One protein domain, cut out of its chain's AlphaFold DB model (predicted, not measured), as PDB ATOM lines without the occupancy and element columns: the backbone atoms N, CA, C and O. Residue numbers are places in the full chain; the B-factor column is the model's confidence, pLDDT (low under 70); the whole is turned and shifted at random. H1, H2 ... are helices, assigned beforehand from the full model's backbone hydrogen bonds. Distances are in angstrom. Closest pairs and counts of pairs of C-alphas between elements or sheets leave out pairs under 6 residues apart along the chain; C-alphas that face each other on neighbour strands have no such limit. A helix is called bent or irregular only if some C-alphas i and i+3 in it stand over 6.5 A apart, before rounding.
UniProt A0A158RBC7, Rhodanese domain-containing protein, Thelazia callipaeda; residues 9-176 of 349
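What this domain is: This is residues 9 to 176 of the 349 residues of the protein "Rhodanese domain-containing protein" of Thelazia callipaeda (UniProt A0A158RBC7). H4 and H5 form a long helical hairpin, H6 folds back beside the later part of H5, and H3 crosses the end where H5 turns into H6. H2 packs on H6, while residues 153 to 176, mostly H7, stick out as an arm, and residues 9 to 16, with H1, stick out too. The 168 printed residues hold seven named helices, H1 to H7 in order, and no named strand: all helix. The whole is only just loose, close to extended, with a radius of gyration of the C-alphas of 22.8 A, and spans 76 by 36 by 25 A.

Where its parts are: Find C-alpha 9 at (34.289, 390.538, 19.458), where H1, residues 9 to 15, begins. Next come H2, residues 19 to 27, and H3, residues 33 to 53, 30.4 A long. H4, residues 60 to 81, covers 31.8 A. Look for H5 from C-alpha 90 at (69.056, 381.762, -3.351) to residue 129, 54.1 A; it has a kink of 56 degrees near residue 117 and is irregular, with C-alphas 120 and 123 7.3 A apart. H6 is residues 131 to 145; H7, residues 147 to 174, runs 40.8 A to C-alpha 174 at (60.097, 357.849, -4.026).

How they stand to each other: Begin at the hub, H5, which touches four helices. Its residues 90 to 108 touch H4, a hairpin at a shallow tilt of 8 degrees, opposite ways; the closest C-alphas, of Thr 80 and Asn 93, are 5.4 A apart. H5 and H6, also a hairpin, touch at a shallow tilt of 16 degrees, closest at the C-alphas of Ser 126 and Phe 134, 4.8 A. Residues 41 to 48 of H3 touch H5 at a steep tilt of 61 degrees, closest at the C-alphas of Gly 44 and Cys 127, 4.6 A. H5 and H7 only just touch, with 3 pairs of C-alphas within 8 A, the closest those of Trp 107 and His 148, 6.5 A. H2 touches H6, closest at the C-alphas of Val 20 and Ala 136, 4.9 A. H1 is close to H2 but not clearly touching: the closest C-alphas, of Ala 15 and Ile 21, are 6.9 A apart. In H1, H2, H3, H4, H6 and H7 every O i to N i+4 pair is within hydrogen-bond range; in H5, 29 of 36.

The domain as a whole: The C-alphas of Arg 35 and Gly 176, the two farthest apart, are 76.5 A apart. The printed part has no cut and no long link. Look for pLDDT under 70 at residues 9 to 16, 56 to 58, 82 to 88 and 120.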
ATOM      1  N   PRO A   9      34.031 391.665  18.562       53.66
ATOM      2  CA  PRO A   9      34.289 390.538  19.458       53.66
ATOM      3  C   PRO A   9      35.779 390.362  19.771       53.66
ATOM      4  O   PRO A   9      36.119 389.972  20.883       53.66
ATOM      5  N   ILE A  10      36.674 390.697  18.835       56.25
ATOM      6  CA  ILE A  10      38.129 390.618  19.035       56.25
ATOM      7  C   ILE A  10      38.594 391.705  20.008       56.25
ATOM      8  O   ILE A  10      39.357 391.409  20.924       56.25
ATOM      9  N   ILE A  11      38.091 392.934  19.854       55.16
ATOM     10  CA  ILE A  11      38.343 394.057  20.769       55.16
ATOM     11  C   ILE A  11      37.805 393.728  22.165       55.16
ATOM     12  O   ILE A  11      38.491 393.968  23.152       55.16
ATOM     13  N   PHE A  12      36.619 393.123  22.263       50.22
ATOM     14  CA  PHE A  12      36.041 392.708  23.542       50.22
ATOM     15  C   PHE A  12      36.838 391.572  24.207       50.22
ATOM     16  O   PHE A  12      37.059 391.585  25.418       50.22
ATOM     17  N   LEU A  13      37.334 390.611  23.421       56.00
ATOM     18  CA  LEU A  13      38.194 389.529  23.906       56.00
ATOM     19  C   LEU A  13      39.557 390.057  24.385       56.00
ATOM     20  O   LEU A  13      40.066 389.599  25.405       56.00
ATOM     21  N   TRP A  14      40.121 391.042  23.680       56.62
ATOM     22  CA  TRP A  14      41.338 391.755  24.078       56.62
ATOM     23  C   TRP A  14      41.129 392.587  25.344       56.62
ATOM     24  O   TRP A  14      41.928 392.496  26.271       56.62
ATOM     25  N   ALA A  15      40.024 393.331  25.432       56.03
ATOM     26  CA  ALA A  15      39.671 394.121  26.611       56.03
ATOM     27  C   ALA A  15      39.527 393.243  27.864       56.03
ATOM     28  O   ALA A  15      39.974 393.616  28.944       56.03
ATOM     29  N   ARG A  16      38.990 392.027  27.715       59.47
ATOM     30  CA  ARG A  16      38.881 391.049  28.808       59.47
ATOM     31  C   ARG A  16      40.225 390.418  29.208       59.47
ATOM     32  O   ARG A  16      40.311 389.803  30.267       59.47
ATOM     33  N   ARG A  17      41.255 390.542  28.366       72.31
ATOM     34  CA  ARG A  17      42.602 389.985  28.582       72.31
ATOM     35  C   ARG A  17      43.617 391.029  29.061       72.31
ATOM     36  O   ARG A  17      44.653 390.635  29.585       72.31
ATOM     37  N   SER A  18      43.313 392.319  28.908       83.75
ATOM     38  CA  SER A  18      44.130 393.422  29.419       83.75
ATOM     39  C   SER A  18      44.250 393.338  30.936       83.75
ATOM     40  O   SER A  18      43.253 393.320  31.670       83.75
ATOM     41  N   SER A  19      45.492 393.316  31.411       86.00
ATOM     42  CA  SER A  19      45.775 393.300  32.841       86.00
ATOM     43  C   SER A  19      45.350 394.612  33.508       86.00
ATOM     44  O   SER A  19      44.940 394.595  34.671       86.00
ATOM     45  N   VAL A  20      45.359 395.737  32.777       88.12
ATOM     46  CA  VAL A  20      44.910 397.049  33.278       88.12
ATOM     47  C   VAL A  20      43.423 397.039  33.603       88.12
ATOM     48  O   VAL A  20      43.036 397.427  34.707       88.12
ATOM     49  N   ILE A  21      42.587 396.552  32.683       85.94
ATOM     50  CA  ILE A  21      41.129 396.495  32.875       85.94
ATOM     51  C   ILE A  21      40.791 395.565  34.046       85.94
ATOM     52  O   ILE A  21      40.081 395.966  34.972       85.94
ATOM     53  N   ALA A  22      41.396 394.374  34.080       85.44
ATOM     54  CA  ALA A  22      41.230 393.433  35.186       85.44
ATOM     55  C   ALA A  22      41.648 394.042  36.538       85.44
ATOM     56  O   ALA A  22      41.008 393.811  37.573       85.44
ATOM     57  N   ARG A  23      42.713 394.858  36.544       88.38
ATOM     58  CA  ARG A  23      43.197 395.508  37.762       88.38
ATOM     59  C   ARG A  23      42.274 396.629  38.226       88.38
ATOM     60  O   ARG A  23      42.018 396.715  39.429       88.38
ATOM     61  N   LEU A  24      41.749 397.443  37.312       86.06
ATOM     62  CA  LEU A  24      40.793 398.512  37.620       86.06
ATOM     63  C   LEU A  24      39.496 397.963  38.230       86.06
ATOM     64  O   LEU A  24      39.007 398.514  39.218       86.06
ATOM     65  N   GLU A  25      38.988 396.838  37.723       85.12
ATOM     66  CA  GLU A  25      37.803 396.167  38.278       85.12
ATOM     67  C   GLU A  25      38.034 395.610  39.692       85.12
ATOM     68  O   GLU A  25      37.142 395.640  40.547       85.12
ATOM     69  N   CYS A  26      39.235 395.098  39.973       80.88
ATOM     70  CA  CYS A  26      39.588 394.565  41.292       80.88
ATOM     71  C   CYS A  26      39.832 395.660  42.339       80.88
ATOM     72  O   CYS A  26      39.644 395.427  43.534       80.88
ATOM     73  N   LYS A  27      40.232 396.855  41.895       82.00
ATOM     74  CA  LYS A  27      40.648 397.983  42.740       82.00
ATOM     75  C   LYS A  27      39.566 398.444  43.718       82.00
ATOM     76  O   LYS A  27      39.872 398.886  44.821       82.00
ATOM     77  N   TRP A  28      38.301 398.289  43.333       78.75
ATOM     78  CA  TRP A  28      37.150 398.771  44.098       78.75
ATOM     79  C   TRP A  28      36.494 397.723  45.009       78.75
ATOM     80  O   TRP A  28      35.520 398.039  45.695       78.75
ATOM     81  N   LYS A  29      37.025 396.495  45.062       82.56
ATOM     82  CA  LYS A  29      36.446 395.389  45.843       82.56
ATOM     83  C   LYS A  29      37.041 395.301  47.261       82.56
ATOM     84  O   LYS A  29      38.251 395.397  47.451       82.56
ATOM     85  N   GLY A  30      36.187 395.030  48.254       83.00
ATOM     86  CA  GLY A  30      36.577 394.625  49.615       83.00
ATOM     87  C   GLY A  30      36.568 395.724  50.700       83.00
ATOM     88  O   GLY A  30      36.476 396.914  50.396       83.00
ATOM     89  N   PRO A  31      36.677 395.329  51.988       74.25
ATOM     90  CA  PRO A  31      36.436 396.208  53.141       74.25
ATOM     91  C   PRO A  31      37.566 397.213  53.442       74.25
ATOM     92  O   PRO A  31      37.311 398.263  54.019       74.25
ATOM     93  N   TYR A  32      38.806 396.958  52.999       77.50
ATOM     94  CA  TYR A  32      39.975 397.832  53.241       77.50
ATOM     95  C   TYR A  32      40.411 398.647  52.009       77.50
ATOM     96  O   TYR A  32      41.585 399.010  51.878       77.50
ATOM     97  N   ARG A  33      39.481 398.916  51.081       81.75
ATOM     98  CA  ARG A  33      39.768 399.531  49.771       81.75
ATOM     99  C   ARG A  33      40.511 400.867  49.867       81.75
ATOM    100  O   ARG A  33      41.509 401.054  49.184       81.75
ATOM    101  N   PHE A  34      40.089 401.756  50.767       82.12
ATOM    102  CA  PHE A  34      40.642 403.112  50.864       82.12
ATOM    103  C   PHE A  34      42.107 403.116  51.318       82.12
ATOM    104  O   PHE A  34      42.935 403.773  50.695       82.12
ATOM    105  N   ARG A  35      42.457 402.325  52.342       85.38
ATOM    106  CA  ARG A  35      43.835 402.238  52.857       85.38
ATOM    107  C   ARG A  35      44.800 401.650  51.823       85.38
ATOM    108  O   ARG A  35      45.906 402.155  51.666       85.38
ATOM    109  N   ARG A  36      44.380 400.602  51.103       85.50
ATOM    110  CA  ARG A  36      45.180 399.990  50.027       85.50
ATOM    111  C   ARG A  36      45.349 400.941  48.846       85.50
ATOM    112  O   ARG A  36      46.457 401.078  48.344       85.50
ATOM    113  N   GLN A  37      44.274 401.620  48.448       87.06
ATOM    114  CA  GLN A  37      44.298 402.572  47.343       87.06
ATOM    115  C   GLN A  37      45.211 403.763  47.632       87.06
ATOM    116  O   GLN A  37      45.952 404.193  46.753       87.06
ATOM    117  N   PHE A  38      45.173 404.282  48.857       89.25
ATOM    118  CA  PHE A  38      46.029 405.386  49.270       89.25
ATOM    119  C   PHE A  38      47.513 405.009  49.184       89.25
ATOM    120  O   PHE A  38      48.287 405.717  48.544       89.25
ATOM    121  N   LEU A  39      47.888 403.846  49.732       91.06
ATOM    122  CA  LEU A  39      49.258 403.332  49.648       91.06
ATOM    123  C   LEU A  39      49.700 403.105  48.189       91.06
ATOM    124  O   LEU A  39      50.782 403.536  47.803       91.06
ATOM    125  N   ASP A  40      48.851 402.476  47.369       92.44
ATOM    126  CA  ASP A  40      49.130 402.200  45.951       92.44
ATOM    127  C   ASP A  40      49.300 403.492  45.130       92.44
ATOM    128  O   ASP A  40      50.159 403.560  44.253       92.44
ATOM    129  N   SER A  41      48.526 404.538  45.447       91.75
ATOM    130  CA  SER A  41      48.618 405.850  44.784       91.75
ATOM    131  C   SER A  41      49.898 406.591  45.172       91.75
ATOM    132  O   SER A  41      50.563 407.139  44.299       91.75
ATOM    133  N   ILE A  42      50.293 406.564  46.455       94.12
ATOM    134  CA  ILE A  42      51.571 407.147  46.904       94.12
ATOM    135  C   ILE A  42      52.743 406.465  46.200       94.12
ATOM    136  O   ILE A  42      53.616 407.144  45.666       94.12
ATOM    137  N   LEU A  43      52.749 405.131  46.158       94.06
ATOM    138  CA  LEU A  43      53.791 404.373  45.465       94.06
ATOM    139  C   LEU A  43      53.827 404.690  43.963       94.06
ATOM    140  O   LEU A  43      54.908 404.852  43.404       94.06
ATOM    141  N   GLY A  44      52.663 404.839  43.320       93.44
ATOM    142  CA  GLY A  44      52.565 405.241  41.914       93.44
ATOM    143  C   GLY A  44      53.147 406.632  41.642       93.44
ATOM    144  O   GLY A  44      53.896 406.804  40.682       93.44
ATOM    145  N   LEU A  45      52.883 407.607  42.519       92.50
ATOM    146  CA  LEU A  45      53.442 408.961  42.424       92.50
ATOM    147  C   LEU A  45      54.959 408.997  42.658       92.50
ATOM    148  O   LEU A  45      55.661 409.750  41.984       92.50
ATOM    149  N   LEU A  46      55.475 408.187  43.590       93.44
ATOM    150  CA  LEU A  46      56.920 408.050  43.804       93.44
ATOM    151  C   LEU A  46      57.607 407.494  42.555       93.44
ATOM    152  O   LEU A  46      58.613 408.045  42.118       93.44
ATOM    153  N   VAL A  47      57.029 406.459  41.942       90.88
ATOM    154  CA  VAL A  47      57.540 405.886  40.692       90.88
ATOM    155  C   VAL A  47      57.476 406.898  39.549       90.88
ATOM    156  O   VAL A  47      58.468 407.068  38.851       90.88
ATOM    157  N   TRP A  48      56.375 407.640  39.402       89.75
ATOM    158  CA  TRP A  48      56.269 408.724  38.416       89.75
ATOM    159  C   TRP A  48      57.372 409.778  38.574       89.75
ATOM    160  O   TRP A  48      57.998 410.179  37.594       89.75
ATOM    161  N   LYS A  49      57.655 410.189  39.817       89.50
ATOM    162  CA  LYS A  49      58.722 411.150  40.118       89.50
ATOM    163  C   LYS A  49      60.096 410.632  39.688       89.50
ATOM    164  O   LYS A  49      60.869 411.402  39.126       89.50
ATOM    165  N   GLU A  50      60.412 409.367  39.959       88.69
ATOM    166  CA  GLU A  50      61.689 408.779  39.534       88.69
ATOM    167  C   GLU A  50      61.760 408.585  38.012       88.69
ATOM    168  O   GLU A  50      62.803 408.829  37.416       88.69
ATOM    169  N   LEU A  51      60.648 408.237  37.362       84.75
ATOM    170  CA  LEU A  51      60.584 408.083  35.906       84.75
ATOM    171  C   LEU A  51      60.836 409.393  35.153       84.75
ATOM    172  O   LEU A  51      61.546 409.367  34.151       84.75
ATOM    173  N   ILE A  52      60.302 410.521  35.642       83.62
ATOM    174  CA  ILE A  52      60.599 411.849  35.078       83.62
ATOM    175  C   ILE A  52      62.079 412.194  35.255       83.62
ATOM    176  O   ILE A  52      62.693 412.720  34.344       83.62
ATOM    177  N   LYS A  53      62.674 411.909  36.420       84.81
ATOM    178  CA  LYS A  53      64.082 412.259  36.673       84.81
ATOM    179  C   LYS A  53      65.065 411.552  35.743       84.81
ATOM    180  O   LYS A  53      66.145 412.076  35.508       84.81
ATOM    181  N   VAL A  54      64.733 410.333  35.328       78.44
ATOM    182  CA  VAL A  54      65.607 409.482  34.509       78.44
ATOM    183  C   VAL A  54      65.325 409.675  33.011       78.44
ATOM    184  O   VAL A  54      66.013 409.069  32.199       78.44
ATOM    185  N   ASP A  55      64.306 410.464  32.634       72.06
ATOM    186  CA  ASP A  55      63.796 410.571  31.254       72.06
ATOM    187  C   ASP A  55      63.607 409.190  30.583       72.06
ATOM    188  O   ASP A  55      63.723 409.008  29.370       72.06
ATOM    189  N   PHE A  56      63.287 408.182  31.406       67.69
ATOM    190  CA  PHE A  56      63.438 406.760  31.079       67.69
ATOM    191  C   PHE A  56      62.649 406.337  29.834       67.69
ATOM    192  O   PHE A  56      63.058 405.433  29.109       67.69
ATOM    193  N   PHE A  57      61.499 406.969  29.591       64.06
ATOM    194  CA  PHE A  57      60.562 406.544  28.555       64.06
ATOM    195  C   PHE A  57      60.826 407.110  27.161       64.06
ATOM    196  O   PHE A  57      60.312 406.533  26.202       64.06
ATOM    197  N   PHE A  58      61.571 408.209  27.028       67.44
ATOM    198  CA  PHE A  58      61.654 408.924  25.749       67.44
ATOM    199  C   PHE A  58      62.935 408.648  24.970       67.44
ATOM    200  O   PHE A  58      62.831 408.370  23.781       67.44
ATOM    201  N   ASP A  59      64.099 408.601  25.610       70.19
ATOM    202  CA  ASP A  59      65.339 408.392  24.849       70.19
ATOM    203  C   ASP A  59      65.795 406.933  24.948       70.19
ATOM    204  O   ASP A  59      65.875 406.221  23.951       70.19
ATOM    205  N   TYR A  60      65.946 406.406  26.166       78.31
ATOM    206  CA  TYR A  60      66.565 405.091  26.369       78.31
ATOM    207  C   TYR A  60      65.778 403.917  25.762       78.31
ATOM    208  O   TYR A  60      66.356 403.009  25.163       78.31
ATOM    209  N   ILE A  61      64.447 403.913  25.912       78.81
ATOM    210  CA  ILE A  61      63.605 402.843  25.354       78.81
ATOM    211  C   ILE A  61      63.578 402.916  23.827       78.81
ATOM    212  O   ILE A  61      63.671 401.878  23.175       78.81
ATOM    213  N   TRP A  62      63.447 404.110  23.251       81.06
ATOM    214  CA  TRP A  62      63.357 404.272  21.801       81.06
ATOM    215  C   TRP A  62      64.691 404.000  21.115       81.06
ATOM    216  O   TRP A  62      64.700 403.301  20.101       81.06
ATOM    217  N   ASP A  63      65.800 404.420  21.718       84.50
ATOM    218  CA  ASP A  63      67.148 404.088  21.258       84.50
ATOM    219  C   ASP A  63      67.407 402.581  21.333       84.50
ATOM    220  O   ASP A  63      67.877 401.974  20.370       84.50
ATOM    221  N   GLY A  64      67.032 401.938  22.445       85.69
ATOM    222  CA  GLY A  64      67.154 400.489  22.601       85.69
ATOM    223  C   GLY A  64      66.313 399.708  21.584       85.69
ATOM    224  O   GLY A  64      66.777 398.717  21.021       85.69
ATOM    225  N   LEU A  65      65.088 400.165  21.306       86.69
ATOM    226  CA  LEU A  65      64.229 399.577  20.274       86.69
ATOM    227  C   LEU A  65      64.787 399.788  18.868       86.69
ATOM    228  O   LEU A  65      64.759 398.855  18.066       86.69
ATOM    229  N   GLY A  66      65.318 400.976  18.582       88.31
ATOM    230  CA  GLY A  66      65.999 401.282  17.329       88.31
ATOM    231  C   GLY A  66      67.197 400.362  17.106       88.31
ATOM    232  O   GLY A  66      67.292 399.732  16.055       88.31
ATOM    233  N   LEU A  67      68.045 400.196  18.126       90.25
ATOM    234  CA  LEU A  67      69.181 399.279  18.077       90.25
ATOM    235  C   LEU A  67      68.720 397.843  17.796       90.25
ATOM    236  O   LEU A  67      69.207 397.212  16.861       90.25
ATOM    237  N   MET A  68      67.718 397.350  18.529       87.75
ATOM    238  CA  MET A  68      67.158 396.010  18.313       87.75
ATOM    239  C   MET A  68      66.641 395.799  16.884       87.75
ATOM    240  O   MET A  68      66.865 394.734  16.310       87.75
ATOM    241  N   ILE A  69      65.968 396.795  16.295       89.31
ATOM    242  CA  ILE A  69      65.522 396.747  14.893       89.31
ATOM    243  C   ILE A  69      66.728 396.619  13.962       89.31
ATOM    244  O   ILE A  69      66.757 395.712  13.132       89.31
ATOM    245  N   THR A  70      67.739 397.475  14.131       90.31
ATOM    246  CA  THR A  70      68.920 397.472  13.256       90.31
ATOM    247  C   THR A  70      69.707 396.165  13.334       90.31
ATOM    248  O   THR A  70      70.098 395.626  12.301       90.31
ATOM    249  N   GLU A  71      69.878 395.598  14.529       90.94
ATOM    250  CA  GLU A  71      70.548 394.308  14.729       90.94
ATOM    251  C   GLU A  71      69.774 393.159  14.068       90.94
ATOM    252  O   GLU A  71      70.356 392.288  13.415       90.94
ATOM    253  N   LEU A  72      68.440 393.166  14.173       87.88
ATOM    254  CA  LEU A  72      67.592 392.171  13.513       87.88
ATOM    255  C   LEU A  72      67.667 392.275  11.983       87.88
ATOM    256  O   LEU A  72      67.758 391.248  11.305       87.88
ATOM    257  N   GLU A  73      67.654 393.487  11.430       88.69
ATOM    258  CA  GLU A  73      67.803 393.713   9.988       88.69
ATOM    259  C   GLU A  73      69.169 393.244   9.478       88.69
ATOM    260  O   GLU A  73      69.245 392.542   8.464       88.69
ATOM    261  N   GLN A  74      70.242 393.555  10.211       88.81
ATOM    262  CA  GLN A  74      71.591 393.087   9.892       88.81
ATOM    263  C   GLN A  74      71.685 391.560   9.932       88.81
ATOM    264  O   GLN A  74      72.245 390.954   9.014       88.81
ATOM    265  N   LEU A  75      71.085 390.918  10.939       87.25
ATOM    266  CA  LEU A  75      71.037 389.460  11.047       87.25
ATOM    267  C   LEU A  75      70.308 388.824   9.855       87.25
ATOM    268  O   LEU A  75      70.788 387.844   9.284       87.25
ATOM    269  N   ILE A  76      69.165 389.377   9.443       86.44
ATOM    270  CA  ILE A  76      68.408 388.863   8.290       86.44
ATOM    271  C   ILE A  76      69.205 389.040   6.996       86.44
ATOM    272  O   ILE A  76      69.280 388.114   6.178       86.44
ATOM    273  N   HIS A  77      69.846 390.194   6.816       83.81
ATOM    274  CA  HIS A  77      70.703 390.432   5.661       83.81
ATOM    275  C   HIS A  77      71.883 389.445   5.630       83.81
ATOM    276  O   HIS A  77      72.168 388.859   4.585       83.81
ATOM    277  N   TRP A  78      72.505 389.171   6.782       84.31
ATOM    278  CA  TRP A  78      73.579 388.181   6.921       84.31
ATOM    279  C   TRP A  78      73.132 386.751   6.571       84.31
ATOM    280  O   TRP A  78      73.836 386.033   5.857       84.31
ATOM    281  N   ILE A  79      71.928 386.347   6.994       78.62
ATOM    282  CA  ILE A  79      71.333 385.045   6.626       78.62
ATOM    283  C   ILE A  79      71.067 384.950   5.114       78.62
ATOM    284  O   ILE A  79      71.063 383.855   4.546       78.62
ATOM    285  N   THR A  80      70.853 386.081   4.442       77.12
ATOM    286  CA  THR A  80      70.534 386.109   3.009       77.12
ATOM    287  C   THR A  80      71.771 385.885   2.144       77.12
ATOM    288  O   THR A  80      71.672 385.193   1.128       77.12
ATOM    289  N   THR A  81      72.924 386.439   2.539       75.12
ATOM    290  CA  THR A  81      74.164 386.368   1.759       75.12
ATOM    291  C   THR A  81      74.812 384.993   1.838       75.12
ATOM    292  O   THR A  81      74.826 384.338   0.810       75.12
ATOM    293  N   TYR A  82      75.302 384.519   2.993       68.44
ATOM    294  CA  TYR A  82      75.849 383.154   3.168       68.44
ATOM    295  C   TYR A  82      76.122 382.860   4.662       68.44
ATOM    296  O   TYR A  82      77.247 383.050   5.132       68.44
ATOM    297  N   PRO A  83      75.145 382.359   5.438       63.66
ATOM    298  CA  PRO A  83      75.378 382.052   6.841       63.66
ATOM    299  C   PRO A  83      76.230 380.782   6.953       63.66
ATOM    300  O   PRO A  83      75.848 379.714   6.473       63.66
ATOM    301  N   ALA A  84      77.404 380.898   7.577       63.53
ATOM    302  CA  ALA A  84      78.259 379.767   7.960       63.53
ATOM    303  C   ALA A  84      78.615 378.765   6.827       63.53
ATOM    304  O   ALA A  84      78.828 377.583   7.087       63.53
ATOM    305  N   GLY A  85      78.667 379.213   5.564       64.44
ATOM    306  CA  GLY A  85      79.005 378.359   4.411       64.44
ATOM    307  C   GLY A  85      77.886 377.417   3.939       64.44
ATOM    308  O   GLY A  85      78.103 376.607   3.035       64.44
ATOM    309  N   LEU A  86      76.675 377.523   4.499       59.19
ATOM    310  CA  LEU A  86      75.506 376.770   4.047       59.19
ATOM    311  C   LEU A  86      74.963 377.362   2.740       59.19
ATOM    312  O   LEU A  86      74.391 378.452   2.711       59.19
ATOM    313  N   LYS A  87      75.109 376.619   1.638       60.78
ATOM    314  CA  LYS A  87      74.537 376.976   0.333       60.78
ATOM    315  C   LYS A  87      73.033 376.686   0.315       60.78
ATOM    316  O   LYS A  87      72.599 375.644  -0.175       60.78
ATOM    317  N   LEU A  88      72.237 377.598   0.870       66.38
ATOM    318  CA  LEU A  88      70.781 377.571   0.715       66.38
ATOM    319  C   LEU A  88      70.360 377.975  -0.707       66.38
ATOM    320  O   LEU A  88      71.127 378.537  -1.489       66.38
ATOM    321  N   ASN A  89      69.108 377.668  -1.051       80.56
ATOM    322  CA  ASN A  89      68.511 378.095  -2.311       80.56
ATOM    323  C   ASN A  89      68.353 379.626  -2.317       80.56
ATOM    324  O   ASN A  89      67.582 380.168  -1.526       80.56
ATOM    325  N   ALA A  90      69.046 380.302  -3.237       81.12
ATOM    326  CA  ALA A  90      69.056 381.762  -3.351       81.12
ATOM    327  C   ALA A  90      67.648 382.368  -3.476       81.12
ATOM    328  O   ALA A  90      67.356 383.388  -2.856       81.12
ATOM    329  N   HIS A  91      66.744 381.711  -4.210       84.44
ATOM    330  CA  HIS A  91      65.369 382.184  -4.354       84.44
ATOM    331  C   HIS A  91      64.587 382.060  -3.040       84.44
ATOM    332  O   HIS A  91      63.808 382.943  -2.689       84.44
ATOM    333  N   LEU A  92      64.783 380.968  -2.296       82.06
ATOM    334  CA  LEU A  92      64.124 380.784  -1.001       82.06
ATOM    335  C   LEU A  92      64.625 381.813   0.016       82.06
ATOM    336  O   LEU A  92      63.810 382.410   0.713       82.06
ATOM    337  N   ASN A  93      65.938 382.048   0.060       84.00
ATOM    338  CA  ASN A  93      66.539 383.051   0.936       84.00
ATOM    339  C   ASN A  93      66.011 384.454   0.639       84.00
ATOM    340  O   ASN A  93      65.647 385.159   1.573       84.00
ATOM    341  N   ALA A  94      65.906 384.840  -0.636       85.44
ATOM    342  CA  ALA A  94      65.370 386.144  -1.018       85.44
ATOM    343  C   ALA A  94      63.919 386.334  -0.544       85.44
ATOM    344  O   ALA A  94      63.600 387.338   0.091       85.44
ATOM    345  N   VAL A  95      63.054 385.340  -0.782       86.69
ATOM    346  CA  VAL A  95      61.648 385.389  -0.346       86.69
ATOM    347  C   VAL A  95      61.537 385.425   1.179       86.69
ATOM    348  O   VAL A  95      60.749 386.198   1.725       86.69
ATOM    349  N   LEU A  96      62.326 384.608   1.881       84.75
ATOM    350  CA  LEU A  96      62.318 384.538   3.341       84.75
ATOM    351  C   LEU A  96      62.832 385.841   3.973       84.75
ATOM    352  O   LEU A  96      62.240 386.339   4.927       84.75
ATOM    353  N   SER A  97      63.892 386.412   3.408       88.44
ATOM    354  CA  SER A  97      64.466 387.694   3.819       88.44
ATOM    355  C   SER A  97      63.470 388.837   3.642       88.44
ATOM    356  O   SER A  97      63.148 389.534   4.603       88.44
ATOM    357  N   GLN A  98      62.873 388.954   2.451       89.75
ATOM    358  CA  GLN A  98      61.849 389.958   2.167       89.75
ATOM    359  C   GLN A  98      60.648 389.832   3.114       89.75
ATOM    360  O   GLN A  98      60.121 390.837   3.586       89.75
ATOM    361  N   PHE A  99      60.237 388.600   3.430       88.44
ATOM    362  CA  PHE A  99      59.176 388.341   4.395       88.44
ATOM    363  C   PHE A  99      59.525 388.867   5.794       88.44
ATOM    364  O   PHE A  99      58.717 389.587   6.380       88.44
ATOM    365  N   PHE A 100      60.703 388.542   6.335       88.06
ATOM    366  CA  PHE A 100      61.090 388.972   7.682       88.06
ATOM    367  C   PHE A 100      61.303 390.487   7.781       88.06
ATOM    368  O   PHE A 100      60.768 391.105   8.701       88.06
ATOM    369  N   VAL A 101      61.993 391.094   6.808       89.56
ATOM    370  CA  VAL A 101      62.216 392.551   6.764       89.56
ATOM    371  C   VAL A 101      60.887 393.302   6.695       89.56
ATOM    372  O   VAL A 101      60.665 394.242   7.452       89.56
ATOM    373  N   TYR A 102      59.947 392.843   5.863       91.12
ATOM    374  CA  TYR A 102      58.620 393.455   5.782       91.12
ATOM    375  C   TYR A 102      57.868 393.424   7.125       91.12
ATOM    376  O   TYR A 102      57.198 394.389   7.490       91.12
ATOM    377  N   HIS A 103      57.991 392.341   7.894       89.31
ATOM    378  CA  HIS A 103      57.350 392.241   9.208       89.31
ATOM    379  C   HIS A 103      58.018 393.124  10.268       89.31
ATOM    380  O   HIS A 103      57.310 393.681  11.107       89.31
ATOM    381  N   ILE A 104      59.344 393.288  10.221       90.12
ATOM    382  CA  ILE A 104      60.059 394.250  11.075       90.12
ATOM    383  C   ILE A 104      59.608 395.673  10.752       90.12
ATOM    384  O   ILE A 104      59.264 396.419  11.664       90.12
ATOM    385  N   TYR A 105      59.493 396.019   9.470       91.44
ATOM    386  CA  TYR A 105      58.995 397.325   9.041       91.44
ATOM    387  C   TYR A 105      57.564 397.602   9.536       91.44
ATOM    388  O   TYR A 105      57.264 398.690  10.042       91.44
ATOM    389  N   LEU A 106      56.667 396.611   9.448       91.19
ATOM    390  CA  LEU A 106      55.316 396.720  10.011       91.19
ATOM    391  C   LEU A 106      55.347 396.928  11.529       91.19
ATOM    392  O   LEU A 106      54.586 397.745  12.047       91.19
ATOM    393  N   TRP A 107      56.219 396.209  12.238       90.88
ATOM    394  CA  TRP A 107      56.393 396.353  13.682       90.88
ATOM    395  C   TRP A 107      56.932 397.737  14.064       90.88
ATOM    396  O   TRP A 107      56.369 398.377  14.952       90.88
ATOM    397  N   GLN A 108      57.933 398.250  13.350       89.94
ATOM    398  CA  GLN A 108      58.461 399.602  13.534       89.94
ATOM    399  C   GLN A 108      57.385 400.666  13.285       89.94
ATOM    400  O   GLN A 108      57.190 401.559  14.110       89.94
ATOM    401  N   THR A 109      56.631 400.544  12.189       89.69
ATOM    402  CA  THR A 109      55.521 401.458  11.867       89.69
ATOM    403  C   THR A 109      54.470 401.434  12.975       89.69
ATOM    404  O   THR A 109      54.029 402.477  13.454       89.69
ATOM    405  N   TYR A 110      54.107 400.241  13.439       88.38
ATOM    406  CA  TYR A 110      53.171 400.062  14.537       88.38
ATOM    407  C   TYR A 110      53.653 400.726  15.840       88.38
ATOM    408  O   TYR A 110      52.895 401.478  16.457       88.38
ATOM    409  N   LEU A 111      54.911 400.504  16.236       86.56
ATOM    410  CA  LEU A 111      55.497 401.124  17.427       86.56
ATOM    411  C   LEU A 111      55.572 402.646  17.300       86.56
ATOM    412  O   LEU A 111      55.279 403.336  18.272       86.56
ATOM    413  N   SER A 112      55.886 403.174  16.114       85.69
ATOM    414  CA  SER A 112      55.930 404.622  15.872       85.69
ATOM    415  C   SER A 112      54.569 405.298  16.056       85.69
ATOM    416  O   SER A 112      54.495 406.409  16.567       85.69
ATOM    417  N   VAL A 113      53.474 404.619  15.701       86.19
ATOM    418  CA  VAL A 113      52.117 405.122  15.950       86.19
ATOM    419  C   VAL A 113      51.756 404.960  17.424       86.19
ATOM    420  O   VAL A 113      51.170 405.862  18.019       86.19
ATOM    421  N   ALA A 114      52.107 403.824  18.029       82.94
ATOM    422  CA  ALA A 114      51.813 403.540  19.429       82.94
ATOM    423  C   ALA A 114      52.566 404.478  20.395       82.94
ATOM    424  O   ALA A 114      52.017 404.830  21.441       82.94
ATOM    425  N   SER A 115      53.773 404.924  20.032       81.75
ATOM    426  CA  SER A 115      54.633 405.811  20.833       81.75
ATOM    427  C   SER A 115      53.914 407.080  21.286       81.75
ATOM    428  O   SER A 115      53.960 407.435  22.465       81.75
ATOM    429  N   VAL A 116      53.173 407.701  20.365       81.75
ATOM    430  CA  VAL A 116      52.438 408.951  20.577       81.75
ATOM    431  C   VAL A 116      51.383 408.782  21.673       81.75
ATOM    432  O   VAL A 116      51.213 409.662  22.515       81.75
ATOM    433  N   TYR A 117      50.708 407.630  21.711       79.06
ATOM    434  CA  TYR A 117      49.651 407.340  22.686       79.06
ATOM    435  C   TYR A 117      50.195 406.824  24.027       79.06
ATOM    436  O   TYR A 117      49.640 407.127  25.088       79.06
ATOM    437  N   ILE A 118      51.273 406.037  23.990       78.50
ATOM    438  CA  ILE A 118      51.869 405.410  25.176       78.50
ATOM    439  C   ILE A 118      52.634 406.442  26.015       78.50
ATOM    440  O   ILE A 118      52.465 406.459  27.237       78.50
ATOM    441  N   GLY A 119      53.418 407.316  25.371       70.44
ATOM    442  CA  GLY A 119      54.317 408.264  26.036       70.44
ATOM    443  C   GLY A 119      53.589 409.358  26.818       70.44
ATOM    444  O   GLY A 119      53.671 409.407  28.042       70.44
ATOM    445  N   PHE A 120      52.841 410.228  26.133       69.19
ATOM    446  CA  PHE A 120      52.246 411.417  26.765       69.19
ATOM    447  C   PHE A 120      50.916 411.164  27.492       69.19
ATOM    448  O   PHE A 120      50.464 412.020  28.248       69.19
ATOM    449  N   GLY A 121      50.276 410.009  27.280       76.62
ATOM    450  CA  GLY A 121      48.927 409.742  27.788       76.62
ATOM    451  C   GLY A 121      48.852 408.574  28.762       76.62
ATOM    452  O   GLY A 121      48.545 408.742  29.942       76.62
ATOM    453  N   PHE A 122      49.093 407.364  28.257       83.38
ATOM    454  CA  PHE A 122      48.710 406.140  28.960       83.38
ATOM    455  C   PHE A 122      49.564 405.839  30.201       83.38
ATOM    456  O   PHE A 122      49.022 405.521  31.263       83.38
ATOM    457  N   ILE A 123      50.890 405.974  30.095       84.62
ATOM    458  CA  ILE A 123      51.816 405.664  31.195       84.62
ATOM    459  C   ILE A 123      51.672 406.648  32.367       84.62
ATOM    460  O   ILE A 123      51.438 406.171  33.483       84.62
ATOM    461  N   PRO A 124      51.708 407.982  32.164       85.56
ATOM    462  CA  PRO A 124      51.524 408.938  33.258       85.56
ATOM    463  C   PRO A 124      50.198 408.724  33.993       85.56
ATOM    464  O   PRO A 124      50.161 408.638  35.222       85.56
ATOM    465  N   LEU A 125      49.107 408.544  33.237       87.88
ATOM    466  CA  LEU A 125      47.774 408.304  33.788       87.88
ATOM    467  C   LEU A 125      47.725 407.027  34.641       87.88
ATOM    468  O   LEU A 125      47.098 407.016  35.702       87.88
ATOM    469  N   SER A 126      48.417 405.964  34.217       90.69
ATOM    470  CA  SER A 126      48.498 404.714  34.981       90.69
ATOM    471  C   SER A 126      49.214 404.890  36.327       90.69
ATOM    472  O   SER A 126      48.755 404.336  37.328       90.69
ATOM    473  N   CYS A 127      50.264 405.720  36.394       88.88
ATOM    474  CA  CYS A 127      50.980 406.018  37.637       88.88
ATOM    475  C   CYS A 127      50.120 406.815  38.627       88.88
ATOM    476  O   CYS A 127      50.123 406.498  39.818       88.88
ATOM    477  N   PHE A 128      49.337 407.794  38.150       88.31
ATOM    478  CA  PHE A 128      48.399 408.554  38.993       88.31
ATOM    479  C   PHE A 128      47.294 407.674  39.588       88.31
ATOM    480  O   PHE A 128      46.820 407.923  40.697       88.31
ATOM    481  N   LEU A 129      46.893 406.617  38.876       89.56
ATOM    482  CA  LEU A 129      45.927 405.639  39.377       89.56
ATOM    483  C   LEU A 129      46.547 404.661  40.395       89.56
ATOM    484  O   LEU A 129      45.792 404.048  41.154       89.56
ATOM    485  N   GLY A 130      47.873 404.535  40.455       92.81
ATOM    486  CA  GLY A 130      48.620 403.757  41.449       92.81
ATOM    487  C   GLY A 130      49.614 402.762  40.845       92.81
ATOM    488  O   GLY A 130      49.508 402.378  39.678       92.81
ATOM    489  N   LEU A 131      50.572 402.304  41.659       92.38
ATOM    490  CA  LEU A 131      51.653 401.403  41.236       92.38
ATOM    491  C   LEU A 131      51.123 400.120  40.584       92.38
ATOM    492  O   LEU A 131      51.664 399.643  39.588       92.38
ATOM    493  N   SER A 132      50.045 399.555  41.117       92.25
ATOM    494  CA  SER A 132      49.499 398.306  40.595       92.25
ATOM    495  C   SER A 132      48.860 398.438  39.207       92.25
ATOM    496  O   SER A 132      48.903 397.486  38.431       92.25
ATOM    497  N   VAL A 133      48.306 399.609  38.872       91.88
ATOM    498  CA  VAL A 133      47.788 399.908  37.525       91.88
ATOM    499  C   VAL A 133      48.944 400.183  36.564       91.88
ATOM    500  O   VAL A 133      48.898 399.721  35.429       91.88
ATOM    501  N   PHE A 134      50.009 400.839  37.033       92.25
ATOM    502  CA  PHE A 134      51.244 401.010  36.266       92.25
ATOM    503  C   PHE A 134      51.898 399.671  35.891       92.25
ATOM    504  O   PHE A 134      52.224 399.454  34.728       92.25
ATOM    505  N   LEU A 135      52.033 398.728  36.830       91.50
ATOM    506  CA  LEU A 135      52.599 397.402  36.536       91.50
ATOM    507  C   LEU A 135      51.737 396.598  35.553       91.50
ATOM    508  O   LEU A 135      52.266 395.872  34.713       91.50
ATOM    509  N   ALA A 136      50.414 396.747  35.628       91.69
ATOM    510  CA  ALA A 136      49.505 396.175  34.645       91.69
ATOM    511  C   ALA A 136      49.692 396.829  33.259       91.69
ATOM    512  O   ALA A 136      49.833 396.140  32.253       91.69
ATOM    513  N   ALA A 137      49.803 398.159  33.203       89.69
ATOM    514  CA  ALA A 137      50.067 398.882  31.960       89.69
ATOM    515  C   ALA A 137      51.403 398.461  31.328       89.69
ATOM    516  O   ALA A 137      51.470 398.255  30.117       89.69
ATOM    517  N   LEU A 138      52.439 398.255  32.144       89.38
ATOM    518  CA  LEU A 138      53.735 397.748  31.700       89.38
ATOM    519  C   LEU A 138      53.641 396.313  31.159       89.38
ATOM    520  O   LEU A 138      54.249 396.002  30.139       89.38
ATOM    521  N   SER A 139      52.859 395.439  31.800       90.81
ATOM    522  CA  SER A 139      52.632 394.074  31.309       90.81
ATOM    523  C   SER A 139      51.933 394.061  29.948       90.81
ATOM    524  O   SER A 139      52.362 393.337  29.047       90.81
ATOM    525  N   ASP A 140      50.898 394.885  29.777       89.88
ATOM    526  CA  ASP A 140      50.189 395.016  28.502       89.88
ATOM    527  C   ASP A 140      51.111 395.623  27.422       89.88
ATOM    528  O   ASP A 140      51.106 395.160  26.281       89.88
ATOM    529  N   LEU A 141      51.978 396.581  27.781       86.81
ATOM    530  CA  LEU A 141      52.991 397.154  26.885       86.81
ATOM    531  C   LEU A 141      54.037 396.121  26.435       86.81
ATOM    532  O   LEU A 141      54.397 396.086  25.261       86.81
ATOM    533  N   LEU A 142      54.504 395.245  27.327       87.56
ATOM    534  CA  LEU A 142      55.436 394.167  26.972       87.56
ATOM    535  C   LEU A 142      54.794 393.140  26.025       87.56
ATOM    536  O   LEU A 142      55.448 392.652  25.098       87.56
ATOM    537  N   GLN A 143      53.508 392.828  26.213       87.94
ATOM    538  CA  GLN A 143      52.760 391.970  25.282       87.94
ATOM    539  C   GLN A 143      52.629 392.622  23.904       87.94
ATOM    540  O   GLN A 143      52.785 391.962  22.877       87.94
ATOM    541  N   LEU A 144      52.381 393.930  23.887       85.38
ATOM    542  CA  LEU A 144      52.317 394.726  22.672       85.38
ATOM    543  C   LEU A 144      53.655 394.743  21.928       85.38
ATOM    544  O   LEU A 144      53.701 394.559  20.715       85.38
ATOM    545  N   LEU A 145      54.746 394.908  22.675       86.50
ATOM    546  CA  LEU A 145      56.097 394.941  22.140       86.50
ATOM    547  C   LEU A 145      56.478 393.609  21.482       86.50
ATOM    548  O   LEU A 145      57.052 393.593  20.395       86.50
ATOM    549  N   THR A 146      56.112 392.494  22.114       89.31
ATOM    550  CA  THR A 146      56.481 391.130  21.695       89.31
ATOM    551  C   THR A 146      55.517 390.490  20.690       89.31
ATOM    552  O   THR A 146      55.726 389.345  20.279       89.31
ATOM    553  N   ILE A 147      54.491 391.213  20.224       86.19
ATOM    554  CA  ILE A 147      53.485 390.678  19.292       86.19
ATOM    555  C   ILE A 147      54.099 390.135  17.993       86.19
ATOM    556  O   ILE A 147      53.675 389.093  17.493       86.19
ATOM    557  N   HIS A 148      55.144 390.792  17.482       87.00
ATOM    558  CA  HIS A 148      55.847 390.382  16.267       87.00
ATOM    559  C   HIS A 148      56.493 388.992  16.421       87.00
ATOM    560  O   HIS A 148      56.405 388.170  15.509       87.00
ATOM    561  N   ILE A 149      57.044 388.677  17.601       89.19
ATOM    562  CA  ILE A 149      57.630 387.365  17.922       89.19
ATOM    563  C   ILE A 149      56.550 386.281  17.895       89.19
ATOM    564  O   ILE A 149      56.748 385.205  17.328       89.19
ATOM    565  N   TYR A 150      55.375 386.570  18.461       88.06
ATOM    566  CA  TYR A 150      54.246 385.641  18.440       88.06
ATOM    567  C   TYR A 150      53.749 385.370  17.011       88.06
ATOM    568  O   TYR A 150      53.520 384.214  16.641       88.06
ATOM    569  N   CYS A 151      53.642 386.413  16.182       87.81
ATOM    570  CA  CYS A 151      53.321 386.271  14.763       87.81
ATOM    571  C   CYS A 151      54.343 385.373  14.052       87.81
ATOM    572  O   CYS A 151      53.953 384.414  13.379       87.81
ATOM    573  N   PHE A 152      55.641 385.607  14.265       88.44
ATOM    574  CA  PHE A 152      56.695 384.776  13.685       88.44
ATOM    575  C   PHE A 152      56.629 383.322  14.133       88.44
ATOM    576  O   PHE A 152      56.776 382.432  13.298       88.44
ATOM    577  N   HIS A 153      56.337 383.055  15.404       88.56
ATOM    578  CA  HIS A 153      56.162 381.690  15.892       88.56
ATOM    579  C   HIS A 153      55.040 380.950  15.141       88.56
ATOM    580  O   HIS A 153      55.207 379.792  14.737       88.56
ATOM    581  N   ILE A 154      53.902 381.614  14.901       89.94
ATOM    582  CA  ILE A 154      52.800 381.042  14.113       89.94
ATOM    583  C   ILE A 154      53.256 380.767  12.679       89.94
ATOM    584  O   ILE A 154      53.034 379.663  12.172       89.94
ATOM    585  N   TYR A 155      53.896 381.737  12.025       88.19
ATOM    586  CA  TYR A 155      54.359 381.582  10.647       88.19
ATOM    587  C   TYR A 155      55.387 380.458  10.504       88.19
ATOM    588  O   TYR A 155      55.222 379.594   9.641       88.19
ATOM    589  N   ALA A 156      56.376 380.401  11.396       88.62
ATOM    590  CA  ALA A 156      57.377 379.341  11.441       88.62
ATOM    591  C   ALA A 156      56.730 377.964  11.631       88.62
ATOM    592  O   ALA A 156      57.046 377.024  10.903       88.62
ATOM    593  N   SER A 157      55.750 377.853  12.534       89.88
ATOM    594  CA  SER A 157      55.005 376.607  12.752       89.88
ATOM    595  C   SER A 157      54.265 376.152  11.489       89.88
ATOM    596  O   SER A 157      54.297 374.975  11.127       89.88
ATOM    597  N   LYS A 158      53.606 377.074  10.774       90.50
ATOM    598  CA  LYS A 158      52.903 376.755   9.518       90.50
ATOM    599  C   LYS A 158      53.874 376.361   8.407       90.50
ATOM    600  O   LYS A 158      53.597 375.400   7.688       90.50
ATOM    601  N   LEU A 159      55.005 377.055   8.298       88.44
ATOM    602  CA  LEU A 159      56.054 376.750   7.328       88.44
ATOM    603  C   LEU A 159      56.692 375.381   7.600       88.44
ATOM    604  O   LEU A 159      56.894 374.615   6.664       88.44
ATOM    605  N   ALA A 160      56.929 375.032   8.866       90.25
ATOM    606  CA  ALA A 160      57.439 373.721   9.266       90.25
ATOM    607  C   ALA A 160      56.449 372.591   8.940       90.25
ATOM    608  O   ALA A 160      56.823 371.542   8.421       90.25
ATOM    609  N   VAL A 161      55.152 372.803   9.179       93.62
ATOM    610  CA  VAL A 161      54.126 371.829   8.771       93.62
ATOM    611  C   VAL A 161      54.091 371.676   7.249       93.62
ATOM    612  O   VAL A 161      53.942 370.558   6.751       93.62
ATOM    613  N   LEU A 162      54.231 372.773   6.499       91.38
ATOM    614  CA  LEU A 162      54.303 372.727   5.040       91.38
ATOM    615  C   LEU A 162      55.542 371.956   4.567       91.38
ATOM    616  O   LEU A 162      55.403 371.065   3.733       91.38
ATOM    617  N   SER A 163      56.722 372.233   5.127       89.81
ATOM    618  CA  SER A 163      57.961 371.553   4.740       89.81
ATOM    619  C   SER A 163      57.899 370.052   5.026       89.81
ATOM    620  O   SER A 163      58.246 369.252   4.157       89.81
ATOM    621  N   ILE A 164      57.353 369.648   6.176       90.81
ATOM    622  CA  ILE A 164      57.134 368.234   6.511       90.81
ATOM    623  C   ILE A 164      56.175 367.578   5.510       90.81
ATOM    624  O   ILE A 164      56.469 366.492   5.015       90.81
ATOM    625  N   LYS A 165      55.060 368.228   5.153       90.06
ATOM    626  CA  LYS A 165      54.116 367.700   4.147       90.06
ATOM    627  C   LYS A 165      54.754 367.573   2.763       90.06
ATOM    628  O   LYS A 165      54.522 366.578   2.077       90.06
ATOM    629  N   SER A 166      55.578 368.537   2.357       88.62
ATOM    630  CA  SER A 166      56.327 368.481   1.098       88.62
ATOM    631  C   SER A 166      57.316 367.314   1.083       88.62
ATOM    632  O   SER A 166      57.351 366.562   0.109       88.62
ATOM    633  N   ILE A 167      58.052 367.100   2.178       90.25
ATOM    634  CA  ILE A 167      58.962 365.954   2.334       90.25
ATOM    635  C   ILE A 167      58.180 364.637   2.318       90.25
ATOM    636  O   ILE A 167      58.572 363.705   1.625       90.25
ATOM    637  N   GLN A 168      57.044 364.556   3.016       88.00
ATOM    638  CA  GLN A 168      56.175 363.373   3.009       88.00
ATOM    639  C   GLN A 168      55.634 363.061   1.609       88.00
ATOM    640  O   GLN A 168      55.614 361.900   1.201       88.00
ATOM    641  N   SER A 169      55.234 364.084   0.851       84.56
ATOM    642  CA  SER A 169      54.797 363.930  -0.538       84.56
ATOM    643  C   SER A 169      55.932 363.427  -1.432       84.56
ATOM    644  O   SER A 169      55.728 362.515  -2.233       84.56
ATOM    645  N   LEU A 170      57.136 363.986  -1.284       84.88
ATOM    646  CA  LEU A 170      58.316 363.568  -2.042       84.88
ATOM    647  C   LEU A 170      58.736 362.135  -1.682       84.88
ATOM    648  O   LEU A 170      59.061 361.335  -2.555       84.88
ATOM    649  N   TRP A 171      58.649 361.777  -0.403       83.56
ATOM    650  CA  TRP A 171      58.886 360.423   0.085       83.56
ATOM    651  C   TRP A 171      57.868 359.416  -0.456       83.56
ATOM    652  O   TRP A 171      58.230 358.310  -0.856       83.56
ATOM    653  N   GLY A 172      56.591 359.804  -0.522       80.62
ATOM    654  CA  GLY A 172      55.557 359.033  -1.206       80.62
ATOM    655  C   GLY A 172      55.928 358.791  -2.666       80.62
ATOM    656  O   GLY A 172      55.914 357.643  -3.117       80.62
ATOM    657  N   LEU A 173      56.358 359.842  -3.370       80.38
ATOM    658  CA  LEU A 173      56.797 359.750  -4.760       80.38
ATOM    659  C   LEU A 173      57.975 358.782  -4.927       80.38
ATOM    660  O   LEU A 173      57.906 357.943  -5.818       80.38
ATOM    661  N   PHE A 174      58.983 358.814  -4.045       77.06
ATOM    662  CA  PHE A 174      60.097 357.849  -4.026       77.06
ATOM    663  C   PHE A 174      59.685 356.414  -3.699       77.06
ATOM    664  O   PHE A 174      60.423 355.488  -4.002       77.06
ATOM    665  N   ARG A 175      58.506 356.186  -3.122       72.44
ATOM    666  CA  ARG A 175      57.928 354.842  -2.944       72.44
ATOM    667  C   ARG A 175      56.966 354.456  -4.068       72.44
ATOM    668  O   ARG A 175      56.274 353.446  -3.960       72.44
ATOM    669  N   GLY A 176      56.866 355.278  -5.112       76.19
ATOM    670  CA  GLY A 176      55.927 355.091  -6.214       76.19
ATOM    671  C   GLY A 176      54.474 355.302  -5.795       76.19
ATOM    672  O   GLY A 176      53.582 354.733  -6.411       76.19
TER     673      GLY A 176